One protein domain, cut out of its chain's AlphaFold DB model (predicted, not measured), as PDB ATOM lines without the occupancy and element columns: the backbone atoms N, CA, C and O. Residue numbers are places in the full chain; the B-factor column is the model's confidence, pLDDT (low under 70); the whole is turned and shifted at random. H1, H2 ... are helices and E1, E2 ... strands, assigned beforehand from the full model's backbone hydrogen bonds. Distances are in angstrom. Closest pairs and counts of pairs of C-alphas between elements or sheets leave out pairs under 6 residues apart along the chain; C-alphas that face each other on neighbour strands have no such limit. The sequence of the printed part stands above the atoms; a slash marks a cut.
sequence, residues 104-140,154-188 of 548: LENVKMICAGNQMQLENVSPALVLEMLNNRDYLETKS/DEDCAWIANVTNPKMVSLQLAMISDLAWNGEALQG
ATOM      1  N   LEU A 104      18.702 153.135 381.929       63.91
ATOM      2  CA  LEU A 104      17.475 152.346 381.838       63.91
ATOM      3  C   LEU A 104      17.856 150.860 381.909       63.91
ATOM      4  O   LEU A 104      18.490 150.320 380.987       63.91
ATOM      5  N   GLU A 105      17.544 150.243 383.044       65.56
ATOM      6  CA  GLU A 105      17.818 148.830 383.321       65.56
ATOM      7  C   GLU A 105      16.645 147.936 382.906       65.56
ATOM      8  O   GLU A 105      16.883 146.836 382.409       65.56
ATOM      9  N   ASN A 106      15.419 148.461 383.001       71.06
ATOM     10  CA  ASN A 106      14.175 147.745 382.743       71.06
ATOM     11  C   ASN A 106      13.334 148.457 381.678       71.06
ATOM     12  O   ASN A 106      13.102 149.668 381.760       71.06
ATOM     13  N   VAL A 107      12.855 147.698 380.691       74.56
ATOM     14  CA  VAL A 107      11.969 148.206 379.638       74.56
ATOM     15  C   VAL A 107      10.750 147.294 379.528       74.56
ATOM     16  O   VAL A 107      10.889 146.081 379.398       74.56
ATOM     17  N   LYS A 108       9.547 147.873 379.575       77.00
ATOM     18  CA  LYS A 108       8.309 147.193 379.176       77.00
ATOM     19  C   LYS A 108       8.000 147.563 377.737       77.00
ATOM     20  O   LYS A 108       7.728 148.726 377.433       77.00
ATOM     21  N   MET A 109       8.027 146.564 376.869       75.94
ATOM     22  CA  MET A 109       7.659 146.708 375.470       75.94
ATOM     23  C   MET A 109       6.173 146.347 375.308       75.94
ATOM     24  O   MET A 109       5.778 145.192 375.434       75.94
ATOM     25  N   ILE A 110       5.328 147.344 375.050       76.44
ATOM     26  CA  ILE A 110       3.872 147.194 374.928       76.44
ATOM     27  C   ILE A 110       3.529 147.035 373.448       76.44
ATOM     28  O   ILE A 110       3.838 147.917 372.644       76.44
ATOM     29  N   CYS A 111       2.882 145.920 373.084       73.62
ATOM     30  CA  CYS A 111       2.498 145.624 371.694       73.62
ATOM     31  C   CYS A 111       3.686 145.735 370.710       73.62
ATOM     32  O   CYS A 111       3.575 146.282 369.617       73.62
ATOM     33  N   ALA A 112       4.859 145.257 371.133       62.28
ATOM     34  CA  ALA A 112       6.132 145.463 370.437       62.28
ATOM     35  C   ALA A 112       6.257 144.690 369.118       62.28
ATOM     36  O   ALA A 112       6.933 145.128 368.190       62.28
ATOM     37  N   GLY A 113       5.639 143.510 369.058       61.25
ATOM     38  CA  GLY A 113       5.701 142.632 367.899       61.25
ATOM     39  C   GLY A 113       4.651 142.982 366.849       61.25
ATOM     40  O   GLY A 113       3.548 143.406 367.174       61.25
ATOM     41  N   ASN A 114       4.941 142.660 365.586       57.12
ATOM     42  CA  ASN A 114       4.003 142.799 364.457       57.12
ATOM     43  C   ASN A 114       2.698 141.986 364.620       57.12
ATOM     44  O   ASN A 114       1.812 142.073 363.779       57.12
ATOM     45  N   GLN A 115       2.611 141.157 365.661       59.84
ATOM     46  CA  GLN A 115       1.519 140.223 365.927       59.84
ATOM     47  C   GLN A 115       0.364 140.870 366.706       59.84
ATOM     48  O   GLN A 115      -0.731 140.321 366.730       59.84
ATOM     49  N   MET A 116       0.587 142.034 367.331       69.19
ATOM     50  CA  MET A 116      -0.463 142.822 367.974       69.19
ATOM     51  C   MET A 116      -0.189 144.305 367.798       69.19
ATOM     52  O   MET A 116       0.752 144.840 368.377       69.19
ATOM     53  N   GLN A 117      -1.052 144.976 367.046       73.38
ATOM     54  CA  GLN A 117      -1.061 146.430 366.979       73.38
ATOM     55  C   GLN A 117      -1.957 146.979 368.086       73.38
ATOM     56  O   GLN A 117      -3.053 146.469 368.313       73.38
ATOM     57  N   LEU A 118      -1.520 148.053 368.744       82.25
ATOM     58  CA  LEU A 118      -2.274 148.676 369.836       82.25
ATOM     59  C   LEU A 118      -3.693 149.117 369.408       82.25
ATOM     60  O   LEU A 118      -4.600 149.160 370.235       82.25
ATOM     61  N   GLU A 119      -3.889 149.392 368.112       74.50
ATOM     62  CA  GLU A 119      -5.095 149.974 367.495       74.50
ATOM     63  C   GLU A 119      -6.379 149.165 367.636       74.50
ATOM     64  O   GLU A 119      -7.454 149.726 367.469       74.50
ATOM     65  N   ASN A 120      -6.302 147.888 368.001       69.25
ATOM     66  CA  ASN A 120      -7.485 147.045 368.184       69.25
ATOM     67  C   ASN A 120      -7.380 146.146 369.422       69.25
ATOM     68  O   ASN A 120      -8.165 145.214 369.597       69.25
ATOM     69  N   VAL A 121      -6.411 146.435 370.294       80.69
ATOM     70  CA  VAL A 121      -6.244 145.739 371.566       80.69
ATOM     71  C   VAL A 121      -7.172 146.361 372.600       80.69
ATOM     72  O   VAL A 121      -7.249 147.587 372.743       80.69
ATOM     73  N   SER A 122      -7.875 145.501 373.337       88.44
ATOM     74  CA  SER A 122      -8.759 145.944 374.406       88.44
ATOM     75  C   SER A 122      -7.963 146.737 375.457       88.44
ATOM     76  O   SER A 122      -6.843 146.353 375.813       88.44
ATOM     77  N   PRO A 123      -8.506 147.843 375.992       91.94
ATOM     78  CA  PRO A 123      -7.782 148.662 376.964       91.94
ATOM     79  C   PRO A 123      -7.427 147.872 378.232       91.94
ATOM     80  O   PRO A 123      -6.404 148.135 378.859       91.94
ATOM     81  N   ALA A 124      -8.219 146.861 378.594       92.62
ATOM     82  CA  ALA A 124      -7.917 145.996 379.727       92.62
ATOM     83  C   ALA A 124      -6.744 145.045 379.472       92.62
ATOM     84  O   ALA A 124      -6.004 144.762 380.411       92.62
ATOM     85  N   LEU A 125      -6.533 144.590 378.231       90.88
ATOM     86  CA  LEU A 125      -5.341 143.813 377.897       90.88
ATOM     87  C   LEU A 125      -4.086 144.686 378.013       90.88
ATOM     88  O   LEU A 125      -3.112 144.260 378.625       90.88
ATOM     89  N   VAL A 126      -4.135 145.933 377.523       90.00
ATOM     90  CA  VAL A 126      -3.035 146.898 377.711       90.00
ATOM     91  C   VAL A 126      -2.762 147.122 379.196       90.00
ATOM     92  O   VAL A 126      -1.617 147.054 379.629       90.00
ATOM     93  N   LEU A 127      -3.808 147.338 379.998       90.69
ATOM     94  CA  LEU A 127      -3.667 147.512 381.442       90.69
ATOM     95  C   LEU A 127      -3.051 146.281 382.123       90.69
ATOM     96  O   LEU A 127      -2.242 146.427 383.035       90.69
ATOM     97  N   GLU A 128      -3.414 145.074 381.688       88.69
ATOM     98  CA  GLU A 128      -2.815 143.844 382.205       88.69
ATOM     99  C   GLU A 128      -1.328 143.755 381.839       88.69
ATOM    100  O   GLU A 128      -0.523 143.460 382.715       88.69
ATOM    101  N   MET A 129      -0.943 144.094 380.602       85.50
ATOM    102  CA  MET A 129       0.468 144.165 380.185       85.50
ATOM    103  C   MET A 129       1.265 145.182 381.012       85.50
ATOM    104  O   MET A 129       2.398 144.922 381.409       85.50
ATOM    105  N   LEU A 130       0.666 146.338 381.299       83.69
ATOM    106  CA  LEU A 130       1.288 147.398 382.092       83.69
ATOM    107  C   LEU A 130       1.489 146.991 383.553       83.69
ATOM    108  O   LEU A 130       2.562 147.218 384.112       83.69
ATOM    109  N   ASN A 131       0.480 146.376 384.168       83.25
ATOM    110  CA  ASN A 131       0.512 146.008 385.583       83.25
ATOM    111  C   ASN A 131       1.291 144.717 385.853       83.25
ATOM    112  O   ASN A 131       1.733 144.490 386.978       83.25
ATOM    113  N   ASN A 132       1.454 143.857 384.849       80.50
ATOM    114  CA  ASN A 132       2.100 142.567 385.020       80.50
ATOM    115  C   ASN A 132       3.623 142.681 384.831       80.50
ATOM    116  O   ASN A 132       4.131 143.173 383.821       80.50
ATOM    117  N   ARG A 133       4.367 142.237 385.846       75.12
ATOM    118  CA  ARG A 133       5.834 142.278 385.871       75.12
ATOM    119  C   ARG A 133       6.469 141.279 384.912       75.12
ATOM    120  O   ARG A 133       7.584 141.522 384.471       75.12
ATOM    121  N   ASP A 134       5.757 140.228 384.524       75.19
ATOM    122  CA  ASP A 134       6.268 139.221 383.593       75.19
ATOM    123  C   ASP A 134       6.403 139.756 382.151       75.19
ATOM    124  O   ASP A 134       7.027 139.109 381.313       75.19
ATOM    125  N   TYR A 135       5.886 140.961 381.864       72.44
ATOM    126  CA  TYR A 135       6.124 141.697 380.610       72.44
ATOM    127  C   TYR A 135       7.423 142.531 380.612       72.44
ATOM    128  O   TYR A 135       7.686 143.253 379.649       72.44
ATOM    129  N   LEU A 136       8.224 142.494 381.685       67.56
ATOM    130  CA  LEU A 136       9.501 143.211 381.760       67.56
ATOM    131  C   LEU A 136      10.597 142.500 380.960       67.56
ATOM    132  O   LEU A 136      10.961 141.368 381.270       67.56
ATOM    133  N   GLU A 137      11.207 143.208 380.009       63.25
ATOM    134  CA  GLU A 137      12.494 142.807 379.444       63.25
ATOM    135  C   GLU A 137      13.611 143.257 380.398       63.25
ATOM    136  O   GLU A 137      13.794 144.454 380.648       63.25
ATOM    137  N   THR A 138      14.372 142.301 380.943       52.72
ATOM    138  CA  THR A 138      15.549 142.592 381.778       52.72
ATOM    139  C   THR A 138      16.831 142.280 381.008       52.72
ATOM    140  O   THR A 138      16.988 141.213 380.418       52.72
ATOM    141  N   LYS A 139      17.813 143.193 381.034       43.81
ATOM    142  CA  LYS A 139      19.121 142.993 380.368       43.81
ATOM    143  C   LYS A 139      19.924 141.788 380.895       43.81
ATOM    144  O   LYS A 139      20.949 141.442 380.310       43.81
ATOM    145  N   SER A 140      19.510 141.157 381.995       43.72
ATOM    146  CA  SER A 140      20.235 140.054 382.637       43.72
ATOM    147  C   SER A 140      19.982 138.666 382.042       43.72
ATOM    148  O   SER A 140      20.613 137.714 382.493       43.72
ATOM    149  N   ASP A 154       8.641 149.342 390.517       53.84
ATOM    150  CA  ASP A 154       8.141 149.670 389.171       53.84
ATOM    151  C   ASP A 154       8.555 151.094 388.711       53.84
ATOM    152  O   ASP A 154       8.507 151.398 387.521       53.84
ATOM    153  N   GLU A 155       9.045 151.928 389.638       54.34
ATOM    154  CA  GLU A 155       9.515 153.311 389.456       54.34
ATOM    155  C   GLU A 155      10.735 153.476 388.521       54.34
ATOM    156  O   GLU A 155      10.980 154.582 388.044       54.34
ATOM    157  N   ASP A 156      11.491 152.411 388.211       59.22
ATOM    158  CA  ASP A 156      12.677 152.470 387.327       59.22
ATOM    159  C   ASP A 156      12.450 151.825 385.931       59.22
ATOM    160  O   ASP A 156      13.409 151.541 385.203       59.22
ATOM    161  N   CYS A 157      11.196 151.574 385.526       70.50
ATOM    162  CA  CYS A 157      10.872 150.942 384.237       70.50
ATOM    163  C   CYS A 157      10.483 151.961 383.154       70.50
ATOM    164  O   CYS A 157       9.516 152.701 383.312       70.50
ATOM    165  N   ALA A 158      11.160 151.943 382.001       77.50
ATOM    166  CA  ALA A 158      10.689 152.671 380.818       77.50
ATOM    167  C   ALA A 158       9.593 151.881 380.095       77.50
ATOM    168  O   ALA A 158       9.719 150.669 379.915       77.50
ATOM    169  N   TRP A 159       8.534 152.555 379.650       81.50
ATOM    170  CA  TRP A 159       7.465 151.946 378.856       81.50
ATOM    171  C   TRP A 159       7.562 152.416 377.412       81.50
ATOM    172  O   TRP A 159       7.594 153.615 377.143       81.50
ATOM    173  N   ILE A 160       7.613 151.469 376.478       80.19
ATOM    174  CA  ILE A 160       7.696 151.749 375.046       80.19
ATOM    175  C   ILE A 160       6.510 151.072 374.371       80.19
ATOM    176  O   ILE A 160       6.400 149.850 374.387       80.19
ATOM    177  N   ALA A 161       5.628 151.870 373.771       81.25
ATOM    178  CA  ALA A 161       4.489 151.383 373.002       81.25
ATOM    179  C   ALA A 161       4.713 151.636 371.509       81.25
ATOM    180  O   ALA A 161       5.051 152.754 371.113       81.25
ATOM    181  N   ASN A 162       4.500 150.613 370.682       79.06
ATOM    182  CA  ASN A 162       4.490 150.778 369.232       79.06
ATOM    183  C   ASN A 162       3.106 151.261 368.775       79.06
ATOM    184  O   ASN A 162       2.098 150.592 369.010       79.06
ATOM    185  N   VAL A 163       3.059 152.435 368.144       80.12
ATOM    186  CA  VAL A 163       1.818 153.083 367.712       80.12
ATOM    187  C   VAL A 163       1.924 153.468 366.248       80.12
ATOM    188  O   VAL A 163       2.706 154.341 365.880       80.12
ATOM    189  N   THR A 164       1.100 152.836 365.421       75.69
ATOM    190  CA  THR A 164       1.041 153.075 363.975       75.69
ATOM    191  C   THR A 164       0.088 154.224 363.617       75.69
ATOM    192  O   THR A 164       0.398 155.024 362.735       75.69
ATOM    193  N   ASN A 165      -1.008 154.394 364.358       80.81
ATOM    194  CA  ASN A 165      -1.964 155.484 364.212       80.81
ATOM    195  C   ASN A 165      -2.411 155.999 365.592       80.81
ATOM    196  O   ASN A 165      -3.324 155.437 366.207       80.81
ATOM    197  N   PRO A 166      -1.842 157.115 366.080       82.44
ATOM    198  CA  PRO A 166      -2.152 157.639 367.410       82.44
ATOM    199  C   PRO A 166      -3.613 158.077 367.573       82.44
ATOM    200  O   PRO A 166      -4.085 158.194 368.702       82.44
ATOM    201  N   LYS A 167      -4.357 158.297 366.479       82.62
ATOM    202  CA  LYS A 167      -5.781 158.647 366.554       82.62
ATOM    203  C   LYS A 167      -6.663 157.474 366.958       82.62
ATOM    204  O   LYS A 167      -7.601 157.677 367.728       82.62
ATOM    205  N   MET A 168      -6.318 156.268 366.518       80.31
ATOM    206  CA  MET A 168      -7.083 155.049 366.798       80.31
ATOM    207  C   MET A 168      -6.838 154.496 368.209       80.31
ATOM    208  O   MET A 168      -7.630 153.702 368.701       80.31
ATOM    209  N   VAL A 169      -5.781 154.952 368.891       87.50
ATOM    210  CA  VAL A 169      -5.379 154.478 370.232       87.50
ATOM    211  C   VAL A 169      -5.442 155.564 371.300       87.50
ATOM    212  O   VAL A 169      -4.714 155.519 372.289       87.50
ATOM    213  N   SER A 170      -6.294 156.575 371.108       90.44
ATOM    214  CA  SER A 170      -6.336 157.749 371.989       90.44
ATOM    215  C   SER A 170      -6.598 157.383 373.462       90.44
ATOM    216  O   SER A 170      -5.996 157.980 374.353       90.44
ATOM    217  N   LEU A 171      -7.452 156.383 373.731       92.44
ATOM    218  CA  LEU A 171      -7.707 155.895 375.092       92.44
ATOM    219  C   LEU A 171      -6.480 155.177 375.669       92.44
ATOM    220  O   LEU A 171      -6.063 155.483 376.783       92.44
ATOM    221  N   GLN A 172      -5.899 154.239 374.919       91.56
ATOM    222  CA  GLN A 172      -4.743 153.458 375.353       91.56
ATOM    223  C   GLN A 172      -3.535 154.372 375.620       91.56
ATOM    224  O   GLN A 172      -2.878 154.230 376.645       91.56
ATOM    225  N   LEU A 173      -3.287 155.359 374.753       90.75
ATOM    226  CA  LEU A 173      -2.241 156.369 374.943       90.75
ATOM    227  C   LEU A 173      -2.468 157.220 376.193       90.75
ATOM    228  O   LEU A 173      -1.515 157.464 376.936       90.75
ATOM    229  N   ALA A 174      -3.709 157.648 376.444       91.94
ATOM    230  CA  ALA A 174      -4.050 158.364 377.668       91.94
ATOM    231  C   ALA A 174      -3.771 157.494 378.902       91.94
ATOM    232  O   ALA A 174      -3.096 157.944 379.816       91.94
ATOM    233  N   MET A 175      -4.208 156.230 378.896       91.94
ATOM    234  CA  MET A 175      -3.968 155.300 380.006       91.94
ATOM    235  C   MET A 175      -2.481 155.072 380.280       91.94
ATOM    236  O   MET A 175      -2.061 155.135 381.431       91.94
ATOM    237  N   ILE A 176      -1.695 154.795 379.232       89.06
ATOM    238  CA  ILE A 176      -0.248 154.568 379.345       89.06
ATOM    239  C   ILE A 176       0.420 155.809 379.944       89.06
ATOM    240  O   ILE A 176       1.229 155.685 380.858       89.06
ATOM    241  N   SER A 177       0.052 156.999 379.460       87.69
ATOM    242  CA  SER A 177       0.627 158.268 379.917       87.69
ATOM    243  C   SER A 177       0.241 158.591 381.361       87.69
ATOM    244  O   SER A 177       1.106 158.946 382.158       87.69
ATOM    245  N   ASP A 178      -1.034 158.432 381.719       90.00
ATOM    246  CA  ASP A 178      -1.534 158.734 383.061       90.00
ATOM    247  C   ASP A 178      -0.964 157.767 384.101       90.00
ATOM    248  O   ASP A 178      -0.618 158.200 385.197       90.00
ATOM    249  N   LEU A 179      -0.794 156.485 383.756       86.81
ATOM    250  CA  LEU A 179      -0.137 155.505 384.627       86.81
ATOM    251  C   LEU A 179       1.369 155.735 384.759       86.81
ATOM    252  O   LEU A 179       1.907 155.571 385.850       86.81
ATOM    253  N   ALA A 180       2.042 156.126 383.674       81.38
ATOM    254  CA  ALA A 180       3.457 156.484 383.722       81.38
ATOM    255  C   ALA A 180       3.697 157.741 384.578       81.38
ATOM    256  O   ALA A 180       4.737 157.862 385.221       81.38
ATOM    257  N   TRP A 181       2.735 158.669 384.603       81.81
ATOM    258  CA  TRP A 181       2.762 159.852 385.466       81.81
ATOM    259  C   TRP A 181       2.378 159.550 386.918       81.81
ATOM    260  O   TRP A 181       2.960 160.104 387.846       81.81
ATOM    261  N   ASN A 182       1.367 158.705 387.113       84.56
ATOM    262  CA  ASN A 182       0.813 158.350 388.408       84.56
ATOM    263  C   ASN A 182       0.404 156.871 388.414       84.56
ATOM    264  O   ASN A 182      -0.630 156.507 387.852       84.56
ATOM    265  N   GLY A 183       1.153 156.033 389.136       83.12
ATOM    266  CA  GLY A 183       0.861 154.598 389.263       83.12
ATOM    267  C   GLY A 183      -0.527 154.276 389.839       83.12
ATOM    268  O   GLY A 183      -1.026 153.169 389.662       83.12
ATOM    269  N   GLU A 184      -1.195 155.244 390.474       86.12
ATOM    270  CA  GLU A 184      -2.560 155.108 390.996       86.12
ATOM    271  C   GLU A 184      -3.648 155.626 390.034       86.12
ATOM    272  O   GLU A 184      -4.834 155.588 390.370       86.12
ATOM    273  N   ALA A 185      -3.303 156.080 388.821       87.88
ATOM    274  CA  ALA A 185      -4.248 156.707 387.887       87.88
ATOM    275  C   ALA A 185      -5.475 155.838 387.550       87.88
ATOM    276  O   ALA A 185      -6.559 156.360 387.283       87.88
ATOM    277  N   LEU A 186      -5.327 154.508 387.594       90.75
ATOM    278  CA  LEU A 186      -6.405 153.545 387.354       90.75
ATOM    279  C   LEU A 186      -6.836 152.768 388.611       90.75
ATOM    280  O   LEU A 186      -7.472 151.721 388.493       90.75
ATOM    281  N   GLN A 187      -6.579 153.286 389.819       87.12
ATOM    282  CA  GLN A 187      -6.991 152.638 391.076       87.12
ATOM    283  C   GLN A 187      -8.512 152.380 391.144       87.12
ATOM    284  O   GLN A 187      -8.952 151.368 391.686       87.12
ATOM    285  N   GLY A 188      -9.326 153.253 390.535       87.06
ATOM    286  CA  GLY A 188     -10.783 153.089 390.412       87.06
ATOM    287  C   GLY A 188     -11.241 152.031 389.394       87.06
ATOM    288  O   GLY A 188     -12.447 151.848 389.211       87.06
TER     289      GLY A 188
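What this domain is: This is residues 104 to 140 and 154 to 188 of the 548 residues of the protein "GH115_C domain-containing protein" of Prevotella sp. AM34-19LB (UniProt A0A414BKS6). A small three-stranded sheet has two helices side by side over one face, H1 over E1 and H2 over E3. The printed part has 72 residues with two named helices and three named strands, E1, H1, E2, E3, H2; under half lie in these elements, class mixed. The mixed sheet runs E2, E1, E3. The whole is compact, radius of gyration of the C-alphas 11.9 A, and flat, spanning 33 by 31 by 17 A.

Where its parts are: E1, residues 106 to 110, spans 12.9 A from C-alpha 106 at (14.175, 147.745, 382.743). E2 is residues 136 to 138, 6.1 A; E3, 157 to 161, 12.9 A; H1, 123 to 131, 12.3 A. H2, 170 to 181, spans 16.4 A to (2.762, 159.852, 385.466).

How they stand to each other: E1 is parallel to E3, N 108 to O 158 2.8 A, and antiparallel to E2, N 137 to O 107 3.0 A. On the local plane H1 runs along E1 at 11 degrees, H2 along E3 at 10 degrees. H2 touches H1 with residues 171 to 176 alone, closest C-alphas Pro 123 and Gln 172, 5.9 A, at a shallow tilt of 22 degrees, the same way. In both helices every O i to N i+4 pair is within hydrogen-bond range.

The domain as a whole: Residues 141 to 153 are not printed; C-alphas 140 and 154 are 16.8 A apart. The E1 to H1 link is long, 12 residues. Sixteen residues have pLDDT under 70, among them 112 to 116 and 136 to 140.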